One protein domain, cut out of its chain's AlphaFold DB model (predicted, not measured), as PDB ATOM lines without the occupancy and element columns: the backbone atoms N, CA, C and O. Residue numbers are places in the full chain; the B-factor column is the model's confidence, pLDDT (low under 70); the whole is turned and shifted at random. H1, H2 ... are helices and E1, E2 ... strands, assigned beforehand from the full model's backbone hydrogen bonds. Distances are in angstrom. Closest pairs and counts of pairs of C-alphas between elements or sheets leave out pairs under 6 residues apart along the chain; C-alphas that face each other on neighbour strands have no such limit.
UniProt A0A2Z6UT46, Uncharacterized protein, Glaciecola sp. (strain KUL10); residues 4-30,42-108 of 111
ATOM      1  N   SER A   4      30.604 -28.546 -46.172       83.06
ATOM      2  CA  SER A   4      31.453 -28.040 -45.086       83.06
ATOM      3  C   SER A   4      31.239 -28.731 -43.735       83.06
ATOM      4  O   SER A   4      32.137 -28.723 -42.899       83.06
ATOM      5  N   LEU A   5      30.081 -29.365 -43.501       79.19
ATOM      6  CA  LEU A   5      29.849 -30.147 -42.279       79.19
ATOM      7  C   LEU A   5      30.758 -31.379 -42.196       79.19
ATOM      8  O   LEU A   5      31.089 -31.818 -41.099       79.19
ATOM      9  N   LEU A   6      31.164 -31.936 -43.340       79.38
ATOM     10  CA  LEU A   6      32.001 -33.136 -43.402       79.38
ATOM     11  C   LEU A   6      33.483 -32.850 -43.181       79.38
ATOM     12  O   LEU A   6      34.254 -33.778 -42.945       79.38
ATOM     13  N   GLU A   7      33.863 -31.579 -43.246       82.88
ATOM     14  CA  GLU A   7      35.220 -31.102 -42.991       82.88
ATOM     15  C   GLU A   7      35.449 -30.781 -41.509       82.88
ATOM     16  O   GLU A   7      36.587 -30.565 -41.091       82.88
ATOM     17  N   LEU A   8      34.382 -30.761 -40.700       84.19
ATOM     18  CA  LEU A   8      34.492 -30.515 -39.268       84.19
ATOM     19  C   LEU A   8      35.247 -31.660 -38.570       84.19
ATOM     20  O   LEU A   8      35.050 -32.834 -38.899       84.19
ATOM     21  N   PRO A   9      36.092 -31.344 -37.572       85.56
ATOM     22  CA  PRO A   9      36.759 -32.364 -36.783       85.56
ATOM     23  C   PRO A   9      35.736 -33.207 -36.015       85.56
ATOM     24  O   PRO A   9      34.745 -32.701 -35.487       85.56
ATOM     25  N   VAL A  10      36.001 -34.508 -35.920       86.94
ATOM     26  CA  VAL A  10      35.187 -35.419 -35.108       86.94
ATOM     27  C   VAL A  10      35.421 -35.104 -33.633       86.94
ATOM     28  O   VAL A  10      36.542 -35.249 -33.153       86.94
ATOM     29  N   ALA A  11      34.364 -34.716 -32.915       88.75
ATOM     30  CA  ALA A  11      34.445 -34.433 -31.481       88.75
ATOM     31  C   ALA A  11      34.734 -35.701 -30.660       88.75
ATOM     32  O   ALA A  11      35.628 -35.712 -29.819       88.75
ATOM     33  N   PHE A  12      33.989 -36.780 -30.916       89.81
ATOM     34  CA  PHE A  12      34.168 -38.088 -30.283       89.81
ATOM     35  C   PHE A  12      33.445 -39.184 -31.076       89.81
ATOM     36  O   PHE A  12      32.613 -38.906 -31.943       89.81
ATOM     37  N   ARG A  13      33.759 -40.450 -30.776       90.31
ATOM     38  CA  ARG A  13      33.081 -41.633 -31.327       90.31
ATOM     39  C   ARG A  13      32.511 -42.463 -30.192       90.31
ATOM     40  O   ARG A  13      33.215 -42.768 -29.238       90.31
ATOM     41  N   VAL A  14      31.246 -42.842 -30.308       91.31
ATOM     42  CA  VAL A  14      30.507 -43.546 -29.258       91.31
ATOM     43  C   VAL A  14      29.758 -44.740 -29.827       91.31
ATOM     44  O   VAL A  14      29.423 -44.777 -31.012       91.31
ATOM     45  N   LEU A  15      29.490 -45.721 -28.969       91.31
ATOM     46  CA  LEU A  15      28.558 -46.798 -29.274       91.31
ATOM     47  C   LEU A  15      27.152 -46.315 -28.946       91.31
ATOM     48  O   LEU A  15      26.910 -45.844 -27.839       91.31
ATOM     49  N   VAL A  16      26.233 -46.444 -29.892       89.50
ATOM     50  CA  VAL A  16      24.849 -45.994 -29.720       89.50
ATOM     51  C   VAL A  16      23.939 -47.212 -29.629       89.50
ATOM     52  O   VAL A  16      24.199 -48.234 -30.277       89.50
ATOM     53  N   GLY A  17      22.890 -47.123 -28.812       85.25
ATOM     54  CA  GLY A  17      21.863 -48.157 -28.737       85.25
ATOM     55  C   GLY A  17      21.252 -48.444 -30.113       85.25
ATOM     56  O   GLY A  17      21.138 -47.568 -30.973       85.25
ATOM     57  N   LYS A  18      20.869 -49.699 -30.361       84.62
ATOM     58  CA  LYS A  18      20.214 -50.063 -31.622       84.62
ATOM     59  C   LYS A  18      18.840 -49.389 -31.686       84.62
ATOM     60  O   LYS A  18      18.014 -49.672 -30.834       84.62
ATOM     61  N   GLY A  19      18.596 -48.585 -32.722       81.44
ATOM     62  CA  GLY A  19      17.331 -47.859 -32.913       81.44
ATOM     63  C   GLY A  19      17.351 -46.423 -32.386       81.44
ATOM     64  O   GLY A  19      16.524 -45.621 -32.803       81.44
ATOM     65  N   GLU A  20      18.347 -46.059 -31.575       84.06
ATOM     66  CA  GLU A  20      18.461 -44.726 -30.969       84.06
ATOM     67  C   GLU A  20      18.414 -43.561 -31.961       84.06
ATOM     68  O   GLU A  20      17.692 -42.608 -31.689       84.06
ATOM     69  N   PRO A  21      19.084 -43.601 -33.132       74.25
ATOM     70  CA  PRO A  21      18.982 -42.490 -34.077       74.25
ATOM     71  C   PRO A  21      17.553 -42.246 -34.584       74.25
ATOM     72  O   PRO A  21      17.254 -41.151 -35.045       74.25
ATOM     73  N   GLN A  22      16.684 -43.261 -34.557       78.62
ATOM     74  CA  GLN A  22      15.279 -43.144 -34.948       78.62
ATOM     75  C   GLN A  22      14.376 -42.829 -33.751       78.62
ATOM     76  O   GLN A  22      13.480 -41.999 -33.871       78.62
ATOM     77  N   GLU A  23      14.599 -43.495 -32.618       82.19
ATOM     78  CA  GLU A  23      13.781 -43.374 -31.407       82.19
ATOM     79  C   GLU A  23      14.044 -42.071 -30.646       82.19
ATOM     80  O   GLU A  23      13.121 -41.508 -30.070       82.19
ATOM     81  N   GLY A  24      15.264 -41.539 -30.708       79.56
ATOM     82  CA  GLY A  24      15.636 -40.264 -30.096       79.56
ATOM     83  C   GLY A  24      15.176 -39.023 -30.860       79.56
ATOM     84  O   GLY A  24      15.673 -37.935 -30.585       79.56
ATOM     85  N   GLU A  25      14.300 -39.180 -31.855       80.50
ATOM     86  CA  GLU A  25      13.728 -38.092 -32.662       80.50
ATOM     87  C   GLU A  25      14.770 -37.204 -33.374       80.50
ATOM     88  O   GLU A  25      14.529 -36.028 -33.660       80.50
ATOM     89  N   TRP A  26      15.943 -37.756 -33.710       84.00
ATOM     90  CA  TRP A  26      16.961 -37.005 -34.443       84.00
ATOM     91  C   TRP A  26      16.456 -36.642 -35.841       84.00
ATOM     92  O   TRP A  26      15.970 -37.482 -36.603       84.00
ATOM     93  N   ILE A  27      16.624 -35.373 -36.212       83.12
ATOM     94  CA  ILE A  27      16.231 -34.894 -37.536       83.12
ATOM     95  C   ILE A  27      17.185 -35.482 -38.578       83.12
ATOM     96  O   ILE A  27      18.376 -35.165 -38.611       83.12
ATOM     97  N   LEU A  28      16.651 -36.303 -39.484       84.12
ATOM     98  CA  LEU A  28      17.404 -36.786 -40.635       84.12
ATOM     99  C   LEU A  28      17.652 -35.633 -41.621       84.12
ATOM    100  O   LEU A  28      16.758 -35.221 -42.357       84.12
ATOM    101  N   LEU A  29      18.889 -35.137 -41.669       81.19
ATOM    102  CA  LEU A  29      19.278 -34.023 -42.547       81.19
ATOM    103  C   LEU A  29      19.549 -34.442 -44.005       81.19
ATOM    104  O   LEU A  29      19.621 -33.589 -44.894       81.19
ATOM    105  N   GLY A  30      19.730 -35.738 -44.268       83.56
ATOM    106  CA  GLY A  30      19.991 -36.279 -45.600       83.56
ATOM    107  C   GLY A  30      20.719 -37.620 -45.566       83.56
ATOM    108  O   GLY A  30      20.932 -38.202 -44.507       83.56
ATOM    109  N   SER A  42      36.542 -47.706 -33.802       93.12
ATOM    110  CA  SER A  42      37.324 -47.170 -32.686       93.12
ATOM    111  C   SER A  42      37.626 -48.226 -31.636       93.12
ATOM    112  O   SER A  42      36.856 -49.169 -31.446       93.12
ATOM    113  N   ASN A  43      38.748 -48.023 -30.953       96.38
ATOM    114  CA  ASN A  43      39.078 -48.701 -29.711       96.38
ATOM    115  C   ASN A  43      38.388 -47.989 -28.548       96.38
ATOM    116  O   ASN A  43      38.305 -46.760 -28.538       96.38
ATOM    117  N   PHE A  44      37.952 -48.761 -27.560       97.56
ATOM    118  CA  PHE A  44      37.303 -48.238 -26.365       97.56
ATOM    119  C   PHE A  44      37.965 -48.795 -25.107       97.56
ATOM    120  O   PHE A  44      38.336 -49.969 -25.066       97.56
ATOM    121  N   LEU A  45      38.067 -47.974 -24.063       97.44
ATOM    122  CA  LEU A  45      38.414 -48.424 -22.722       97.44
ATOM    123  C   LEU A  45      37.265 -49.270 -22.190       97.44
ATOM    124  O   LEU A  45      36.166 -48.771 -21.951       97.44
ATOM    125  N   HIS A  46      37.536 -50.541 -21.942       97.31
ATOM    126  CA  HIS A  46      36.610 -51.449 -21.294       97.31
ATOM    127  C   HIS A  46      37.164 -51.868 -19.934       97.31
ATOM    128  O   HIS A  46      38.259 -52.412 -19.821       97.31
ATOM    129  N   ARG A  47      36.382 -51.625 -18.884       95.94
ATOM    130  CA  ARG A  47      36.650 -52.140 -17.547       95.94
ATOM    131  C   ARG A  47      35.355 -52.707 -16.970       95.94
ATOM    132  O   ARG A  47      34.513 -51.927 -16.525       95.94
ATOM    133  N   PRO A  48      35.156 -54.035 -17.015       93.06
ATOM    134  CA  PRO A  48      33.984 -54.660 -16.419       93.06
ATOM    135  C   PRO A  48      33.847 -54.305 -14.936       93.06
ATOM    136  O   PRO A  48      34.841 -54.109 -14.232       93.06
ATOM    137  N   VAL A  49      32.611 -54.257 -14.437       91.56
ATOM    138  CA  VAL A  49      32.350 -54.003 -13.014       91.56
ATOM    139  C   VAL A  49      33.060 -55.062 -12.164       91.56
ATOM    140  O   VAL A  49      32.901 -56.259 -12.388       91.56
ATOM    141  N   GLY A  50      33.847 -54.608 -11.187       91.69
ATOM    142  CA  GLY A  50      34.632 -55.476 -10.303       91.69
ATOM    143  C   GLY A  50      35.995 -55.903 -10.857       91.69
ATOM    144  O   GLY A  50      36.759 -56.526 -10.125       91.69
ATOM    145  N   ALA A  51      36.339 -55.554 -12.102       92.25
ATOM    146  CA  ALA A  51      37.656 -55.840 -12.657       92.25
ATOM    147  C   ALA A  51      38.734 -54.899 -12.090       92.25
ATOM    148  O   ALA A  51      38.549 -53.680 -11.971       92.25
ATOM    149  N   THR A  52      39.899 -55.465 -11.781       92.94
ATOM    150  CA  THR A  52      41.116 -54.704 -11.466       92.94
ATOM    151  C   THR A  52      41.847 -54.265 -12.726       92.94
ATOM    152  O   THR A  52      42.430 -53.185 -12.735       92.94
ATOM    153  N   ASP A  53      41.767 -55.077 -13.777       96.62
ATOM    154  CA  ASP A  53      42.505 -54.876 -15.016       96.62
ATOM    155  C   ASP A  53      41.738 -54.023 -16.031       96.62
ATOM    156  O   ASP A  53      40.503 -53.943 -16.014       96.62
ATOM    157  N   TYR A  54      42.489 -53.416 -16.949       97.75
ATOM    158  CA  TYR A  54      41.953 -52.674 -18.082       97.75
ATOM    159  C   TYR A  54      41.929 -53.538 -19.340       97.75
ATOM    160  O   TYR A  54      42.768 -54.416 -19.544       97.75
ATOM    161  N   PHE A  55      40.968 -53.256 -20.212       98.12
ATOM    162  CA  PHE A  55      40.843 -53.904 -21.505       98.12
ATOM    163  C   PHE A  55      40.632 -52.857 -22.593       98.12
ATOM    164  O   PHE A  55      39.997 -51.825 -22.374       98.12
ATOM    165  N   ILE A  56      41.113 -53.157 -23.793       98.25
ATOM    166  CA  ILE A  56      40.709 -52.463 -25.011       98.25
ATOM    167  C   ILE A  56      39.618 -53.295 -25.668       98.25
ATOM    168  O   ILE A  56      39.827 -54.468 -25.986       98.25
ATOM    169  N   TYR A  57      38.450 -52.692 -25.865       97.56
ATOM    170  CA  TYR A  57      37.412 -53.250 -26.715       97.56
ATOM    171  C   TYR A  57      37.605 -52.783 -28.157       97.56
ATOM    172  O   TYR A  57      37.690 -51.583 -28.425       97.56
ATOM    173  N   PHE A  58      37.608 -53.737 -29.083       96.19
ATOM    174  CA  PHE A  58      37.597 -53.504 -30.518       96.19
ATOM    175  C   PHE A  58      36.783 -54.595 -31.214       96.19
ATOM    176  O   PHE A  58      37.074 -55.784 -31.086       96.19
ATOM    177  N   ASP A  59      35.757 -54.179 -31.955       91.12
ATOM    178  CA  ASP A  59      34.983 -55.028 -32.868       91.12
ATOM    179  C   ASP A  59      34.517 -56.376 -32.284       91.12
ATOM    180  O   ASP A  59      34.774 -57.450 -32.824       91.12
ATOM    181  N   GLY A  60      33.850 -56.328 -31.128       91.75
ATOM    182  CA  GLY A  60      33.321 -57.524 -30.465       91.75
ATOM    183  C   GLY A  60      34.328 -58.282 -29.602       91.75
ATOM    184  O   GLY A  60      33.949 -59.259 -28.959       91.75
ATOM    185  N   LYS A  61      35.586 -57.836 -29.528       95.38
ATOM    186  CA  LYS A  61      36.629 -58.464 -28.714       95.38
ATOM    187  C   LYS A  61      37.154 -57.500 -27.659       95.38
ATOM    188  O   LYS A  61      37.386 -56.335 -27.944       95.38
ATOM    189  N   SER A  62      37.373 -58.004 -26.447       96.38
ATOM    190  CA  SER A  62      38.134 -57.303 -25.406       96.38
ATOM    191  C   SER A  62      39.484 -57.980 -25.215       96.38
ATOM    192  O   SER A  62      39.549 -59.207 -25.109       96.38
ATOM    193  N   THR A  63      40.556 -57.199 -25.179       97.94
ATOM    194  CA  THR A  63      41.921 -57.674 -24.918       97.94
ATOM    195  C   THR A  63      42.497 -56.942 -23.721       97.94
ATOM    196  O   THR A  63      42.291 -55.740 -23.602       97.94
ATOM    197  N   LEU A  64      43.203 -57.664 -22.847       98.00
ATOM    198  CA  LEU A  64      43.903 -57.080 -21.700       98.00
ATOM    199  C   LEU A  64      44.845 -55.964 -22.173       98.00
ATOM    200  O   LEU A  64      45.495 -56.124 -23.207       98.00
ATOM    201  N   ALA A  65      44.900 -54.864 -21.430       97.88
ATOM    202  CA  ALA A  65      45.699 -53.693 -21.758       97.88
ATOM    203  C   ALA A  65      46.279 -53.045 -20.495       97.88
ATOM    204  O   ALA A  65      45.744 -53.185 -19.391       97.88
ATOM    205  N   LEU A  66      47.375 -52.319 -20.669       96.75
ATOM    206  CA  LEU A  66      47.971 -51.480 -19.640       96.75
ATOM    207  C   LEU A  66      47.195 -50.168 -19.498       96.75
ATOM    208  O   LEU A  66      46.519 -49.715 -20.421       96.75
ATOM    209  N   GLU A  67      47.339 -49.517 -18.343       95.12
ATOM    210  CA  GLU A  67      46.701 -48.223 -18.077       95.12
ATOM    211  C   GLU A  67      47.044 -47.175 -19.148       95.12
ATOM    212  O   GLU A  67      46.162 -46.488 -19.663       95.12
ATOM    213  N   ASP A  68      48.319 -47.079 -19.524       96.25
ATOM    214  CA  ASP A  68      48.777 -46.092 -20.503       96.25
ATOM    215  C   ASP A  68      48.268 -46.372 -21.924       96.25
ATOM    216  O   ASP A  68      48.174 -45.448 -22.726       96.25
ATOM    217  N   GLU A  69      47.876 -47.613 -22.228       96.81
ATOM    218  CA  GLU A  69      47.287 -47.979 -23.522       96.81
ATOM    219  C   GLU A  69      45.803 -47.602 -23.618       96.81
ATOM    220  O   GLU A  69      45.274 -47.446 -24.720       96.81
ATOM    221  N   VAL A  70      45.120 -47.454 -22.477       96.69
ATOM    222  CA  VAL A  70      43.694 -47.095 -22.429       96.69
ATOM    223  C   VAL A  70      43.449 -45.616 -22.131       96.69
ATOM    224  O   VAL A  70      42.326 -45.134 -22.306       96.69
ATOM    225  N   LYS A  71      44.475 -44.870 -21.703       94.81
ATOM    226  CA  LYS A  71      44.388 -43.420 -21.485       94.81
ATOM    227  C   LYS A  71      44.006 -42.700 -22.779       94.81
ATOM    228  O   LYS A  71      44.630 -42.867 -23.820       94.81
ATOM    229  N   GLY A  72      42.971 -41.867 -22.691       92.62
ATOM    230  CA  GLY A  72      42.444 -41.104 -23.825       92.62
ATOM    231  C   GLY A  72      41.469 -41.871 -24.723       92.62
ATOM    232  O   GLY A  72      40.877 -41.256 -25.607       92.62
ATOM    233  N   LEU A  73      41.248 -43.173 -24.496       95.56
ATOM    234  CA  LEU A  73      40.185 -43.899 -25.187       95.56
ATOM    235  C   LEU A  73      38.809 -43.530 -24.626       95.56
ATOM    236  O   LEU A  73      38.629 -43.298 -23.428       95.56
ATOM    237  N   GLU A  74      37.817 -43.547 -25.511       95.25
ATOM    238  CA  GLU A  74      36.409 -43.442 -25.141       95.25
ATOM    239  C   GLU A  74      35.960 -44.650 -24.317       95.25
ATOM    240  O   GLU A  74      36.450 -45.763 -24.509       95.25
ATOM    241  N   LEU A  75      35.003 -44.453 -23.410       95.50
ATOM    242  CA  LEU A  75      34.472 -45.548 -22.599       95.50
ATOM    243  C   LEU A  75      33.672 -46.529 -23.460       95.50
ATOM    244  O   LEU A  75      32.827 -46.129 -24.263       95.50
ATOM    245  N   PHE A  76      33.876 -47.822 -23.217       95.75
ATOM    246  CA  PHE A  76      33.027 -48.885 -23.731       95.75
ATOM    247  C   PHE A  76      31.696 -48.888 -22.973       95.75
ATOM    248  O   PHE A  76      31.493 -49.632 -22.015       95.75
ATOM    249  N   THR A  77      30.801 -48.000 -23.393       92.75
ATOM    250  CA  THR A  77      29.431 -47.880 -22.897       92.75
ATOM    251  C   THR A  77      28.499 -47.562 -24.057       92.75
ATOM    252  O   THR A  77      28.920 -46.977 -25.058       92.75
ATOM    253  N   VAL A  78      27.240 -47.967 -23.925       91.31
ATOM    254  CA  VAL A  78      26.184 -47.632 -24.881       91.31
ATOM    255  C   VAL A  78      25.586 -46.291 -24.478       91.31
ATOM    256  O   VAL A  78      25.261 -46.089 -23.311       91.31
ATOM    257  N   TRP A  79      25.480 -45.386 -25.443       91.38
ATOM    258  CA  TRP A  79      24.956 -44.039 -25.273       91.38
ATOM    259  C   TRP A  79      23.564 -43.927 -25.887       91.38
ATOM    260  O   TRP A  79      23.311 -44.484 -26.963       91.38
ATOM    261  N   TYR A  80      22.696 -43.182 -25.209       89.88
ATOM    262  CA  TYR A  80      21.388 -42.788 -25.713       89.88
ATOM    263  C   TYR A  80      21.457 -41.409 -26.359       89.88
ATOM    264  O   TYR A  80      22.377 -40.621 -26.112       89.88
ATOM    265  N   SER A  81      20.465 -41.108 -27.185       89.00
ATOM    266  CA  SER A  81      20.357 -39.836 -27.903       89.00
ATOM    267  C   SER A  81      20.483 -38.609 -26.991       89.00
ATOM    268  O   SER A  81      21.258 -37.700 -27.285       89.00
ATOM    269  N   GLU A  82      19.783 -38.612 -25.855       88.62
ATOM    270  CA  GLU A  82      19.829 -37.530 -24.861       88.62
ATOM    271  C   GLU A  82      21.220 -37.371 -24.236       88.62
ATOM    272  O   GLU A  82      21.693 -36.252 -24.026       88.62
ATOM    273  N   ASP A  83      21.921 -38.483 -23.987       90.44
ATOM    274  CA  ASP A  83      23.275 -38.438 -23.445       90.44
ATOM    275  C   ASP A  83      24.258 -37.812 -24.435       90.44
ATOM    276  O   ASP A  83      25.148 -37.065 -24.028       90.44
ATOM    277  N   ILE A  84      24.101 -38.102 -25.730       91.19
ATOM    278  CA  ILE A  84      24.949 -37.544 -26.788       91.19
ATOM    279  C   ILE A  84      24.735 -36.034 -26.901       91.19
ATOM    280  O   ILE A  84      25.719 -35.299 -26.991       91.19
ATOM    281  N   VAL A  85      23.483 -35.564 -26.861       90.81
ATOM    282  CA  VAL A  85      23.157 -34.128 -26.916       90.81
ATOM    283  C   VAL A  85      23.787 -33.392 -25.740       90.81
ATOM    284  O   VAL A  85      24.586 -32.484 -25.959       90.81
ATOM    285  N   ARG A  86      23.521 -33.840 -24.509       92.31
ATOM    286  CA  ARG A  86      24.119 -33.252 -23.302       92.31
ATOM    287  C   ARG A  86      25.642 -33.211 -23.394       92.31
ATOM    288  O   ARG A  86      26.271 -32.211 -23.074       92.31
ATOM    289  N   ARG A  87      26.249 -34.295 -23.869       93.25
ATOM    290  CA  ARG A  87      27.701 -34.400 -23.989       93.25
ATOM    291  C   ARG A  87      28.283 -33.444 -25.037       93.25
ATOM    292  O   ARG A  87      29.397 -32.956 -24.854       93.25
ATOM    293  N   LEU A  88      27.556 -33.167 -26.122       92.88
ATOM    294  CA  LEU A  88      27.924 -32.124 -27.084       92.88
ATOM    295  C   LEU A  88      27.825 -30.730 -26.451       92.88
ATOM    296  O   LEU A  88      28.744 -29.933 -26.622       92.88
ATOM    297  N   GLU A  89      26.760 -30.446 -25.698       94.69
ATOM    298  CA  GLU A  89      26.588 -29.169 -24.984       94.69
ATOM    299  C   GLU A  89      27.721 -28.924 -23.977       94.69
ATOM    300  O   GLU A  89      28.333 -27.854 -23.987       94.69
ATOM    301  N   GLU A  90      28.057 -29.933 -23.168       95.50
ATOM    302  CA  GLU A  90      29.180 -29.896 -22.222       95.50
ATOM    303  C   GLU A  90      30.508 -29.661 -22.964       95.50
ATOM    304  O   GLU A  90      31.277 -28.770 -22.602       95.50
ATOM    305  N   HIS A  91      30.751 -30.390 -24.062       93.31
ATOM    306  CA  HIS A  91      31.962 -30.244 -24.876       93.31
ATOM    307  C   HIS A  91      32.139 -28.820 -25.420       93.31
ATOM    308  O   HIS A  91      33.211 -28.233 -25.275       93.31
ATOM    309  N   PHE A  92      31.094 -28.242 -26.022       93.38
ATOM    310  CA  PHE A  92      31.155 -26.888 -26.582       93.38
ATOM    311  C   PHE A  92      31.155 -25.786 -25.515       93.38
ATOM    312  O   PHE A  92      31.599 -24.673 -25.800       93.38
ATOM    313  N   SER A  93      30.732 -26.096 -24.289       95.62
ATOM    314  CA  SER A  93      30.836 -25.199 -23.129       95.62
ATOM    315  C   SER A  93      32.201 -25.270 -22.431       95.62
ATOM    316  O   SER A  93      32.462 -24.500 -21.509       95.62
ATOM    317  N   GLY A  94      33.096 -26.164 -22.872       93.19
ATOM    318  CA  GLY A  94      34.401 -26.387 -22.243       93.19
ATOM    319  C   GLY A  94      34.323 -27.168 -20.928       93.19
ATOM    320  O   GLY A  94      35.271 -27.144 -20.141       93.19
ATOM    321  N   GLU A  95      33.207 -27.851 -20.680       91.88
ATOM    322  CA  GLU A  95      32.967 -28.648 -19.484       91.88
ATOM    323  C   GLU A  95      33.349 -30.119 -19.704       91.88
ATOM    324  O   GLU A  95      33.336 -30.656 -20.815       91.88
ATOM    325  N   SER A  96      33.701 -30.805 -18.618       88.50
ATOM    326  CA  SER A  96      33.899 -32.254 -18.646       88.50
ATOM    327  C   SER A  96      32.560 -32.973 -18.755       88.50
ATOM    328  O   SER A  96      31.629 -32.618 -18.036       88.50
ATOM    329  N   CYS A  97      32.494 -34.056 -19.535       92.06
ATOM    330  CA  CYS A  97      31.254 -34.817 -19.633       92.06
ATOM    331  C   CYS A  97      30.847 -35.433 -18.285       92.06
ATOM    332  O   CYS A  97      31.568 -36.281 -17.732       92.06
ATOM    333  N   SER A  98      29.686 -35.036 -17.761       92.69
ATOM    334  CA  SER A  98      29.203 -35.468 -16.445       92.69
ATOM    335  C   SER A  98      28.955 -36.978 -16.393       92.69
ATOM    336  O   SER A  98      29.391 -37.647 -15.450       92.69
ATOM    337  N   THR A  99      28.357 -37.550 -17.441       91.31
ATOM    338  CA  THR A  99      28.096 -38.992 -17.557       91.31
ATOM    339  C   THR A  99      29.386 -39.805 -17.601       91.31
ATOM    340  O   THR A  99      29.537 -40.760 -16.838       91.31
ATOM    341  N   THR A 100      30.362 -39.407 -18.426       92.94
ATOM    342  CA  THR A 100      31.676 -40.071 -18.473       92.94
ATOM    343  C   THR A 100      32.352 -40.036 -17.104       92.94
ATOM    344  O   THR A 100      32.898 -41.044 -16.656       92.94
ATOM    345  N   THR A 101      32.274 -38.901 -16.408       93.94
ATOM    346  CA  THR A 101      32.837 -38.729 -15.061       93.94
ATOM    347  C   THR A 101      32.175 -39.664 -14.048       93.94
ATOM    348  O   THR A 101      32.863 -40.325 -13.265       93.94
ATOM    349  N   ALA A 102      30.846 -39.779 -14.083       93.75
ATOM    350  CA  ALA A 102      30.095 -40.672 -13.208       93.75
ATOM    351  C   ALA A 102      30.447 -42.151 -13.449       93.75
ATOM    352  O   ALA A 102      30.707 -42.881 -12.489       93.75
ATOM    353  N   ILE A 103      30.533 -42.579 -14.715       94.06
ATOM    354  CA  ILE A 103      30.888 -43.960 -15.072       94.06
ATOM    355  C   ILE A 103      32.322 -44.278 -14.639       94.06
ATOM    356  O   ILE A 103      32.559 -45.308 -14.007       94.06
ATOM    357  N   LYS A 104      33.283 -43.386 -14.909       94.50
ATOM    358  CA  LYS A 104      34.677 -43.559 -14.463       94.50
ATOM    359  C   LYS A 104      34.762 -43.745 -12.953       94.50
ATOM    360  O   LYS A 104      35.426 -44.671 -12.490       94.50
ATOM    361  N   LYS A 105      34.027 -42.933 -12.189       94.19
ATOM    362  CA  LYS A 105      33.944 -43.056 -10.730       94.19
ATOM    363  C   LYS A 105      33.370 -44.408 -10.299       94.19
ATOM    364  O   LYS A 105      33.931 -45.041  -9.412       94.19
ATOM    365  N   GLN A 106      32.292 -44.871 -10.932       93.75
ATOM    366  CA  GLN A 106      31.687 -46.176 -10.639       93.75
ATOM    367  C   GLN A 106      32.644 -47.345 -10.924       93.75
ATOM    368  O   GLN A 106      32.655 -48.331 -10.189       93.75
ATOM    369  N   LEU A 107      33.451 -47.231 -11.978       93.88
ATOM    370  CA  LEU A 107      34.406 -48.257 -12.406       93.88
ATOM    371  C   LEU A 107      35.802 -48.097 -11.782       93.88
ATOM    372  O   LEU A 107      36.713 -48.846 -12.131       93.88
ATOM    373  N   ASN A 108      35.981 -47.146 -10.858       93.50
ATOM    374  CA  ASN A 108      37.264 -46.809 -10.232       93.50
ATOM    375  C   ASN A 108      38.386 -46.508 -11.249       93.50
ATOM    376  O   ASN A 108      39.533 -46.914 -11.055       93.50
TER     377      ASN A 108
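What this domain is: This is residues 4 to 30 and 42 to 108 of the 111 residues of an uncharacterized protein of Glaciecola sp. (strain KUL10) (UniProt A0A2Z6UT46). A small three-stranded sheet, E1, E2 and E3, with the short helix H3 over one face, makes one part of the model; the longest helix, H4, with the short helix H2 near its first residues, makes another. Residues 71 to 80 cross from H3 to H4, H5 stands about perpendicular to H4, and residues 4 to 10, with H1, stick out free. The 94 printed residues hold five named helices and three named strands in the order H1, H2, E1, E2, E3, H3, H4, H5; the sheet's order is E1, E2, E3, antiparallel throughout. The class is mixed, helices and strands, with 46 residues, under half, in named elements. The whole is only just compact, close to loose, with a radius of gyration of the C-alphas of 14.7 A and spans of 42 by 29 by 26 A.

How they stand to each other: H1, residues 4 to 7, touches no helix. H2, residues 20 to 23, is close to but not clearly touching H4, residues 81 to 92; their closest C-alphas, of Glu 20 and Ser 81, are 6.1 A apart. Before H2, residues 15 to 16 pair with residues 78 to 79, parallel. E1, residues 44 to 46, E2, residues 54 to 58, and E3, residues 61 to 65, form a meander, each strand the antiparallel neighbour of the one before. E1 and E2 are a hairpin at 136 degrees, with N 46 and O 55 within hydrogen-bond range at 2.8 A. E2 and E3 are a hairpin at 145 degrees, with N 56 and O 63 within range at 2.8 A. H3, residues 67 to 70, is on the sheet at a height of 7.8 A and only just over E2, with 3 of its C-alphas falling on that strand; the closest C-alphas of E2 and H3, of Tyr 54 and Glu 67, are 6.5 A apart. Residues 44 to 45 of E1 also pair with residues 74 to 75, parallel. H5, residues 98 to 106, only just touches H4, with 3 pairs of C-alphas within 8 A; H4 does so with residues 83 to 87 alone. The closest C-alphas of H4 and H5, of Asp 83 and Thr 99, are 7.6 A apart, and their lines are about perpendicular at 75 degrees. H4 and H5 are not on the sheet. In H4 and H5 every O i to N i+4 pair is within hydrogen-bond range; H1, H2 and H3 are too short for such a pair.

Where its parts are: H1 begins at C-alpha 4, (31.453, -28.040, -45.086). E2 and E3 measure 13.2 A and 12.4 A from first to last C-alpha. H4 measures 16.9 A and begins at C-alpha 81, (20.357, -39.836, -27.903). H5 measures 12.4 A and ends at C-alpha 106, (31.687, -46.176, -10.639). H1, H2, E1 and H3 are shorter, at 5.3, 4.9, 6.0 and 5.4 A.

The domain as a whole: The two C-alphas farthest apart, of Ser 4 and Gly 50, are 44.4 A apart. Residues 31 to 41 are not printed, and C-alphas 30 and 42 are 24.2 A apart across this cut. The link from H1 to H2 is long, with 12 residues. The mean pLDDT of the printed part is 91.2, and no printed residue is under 70.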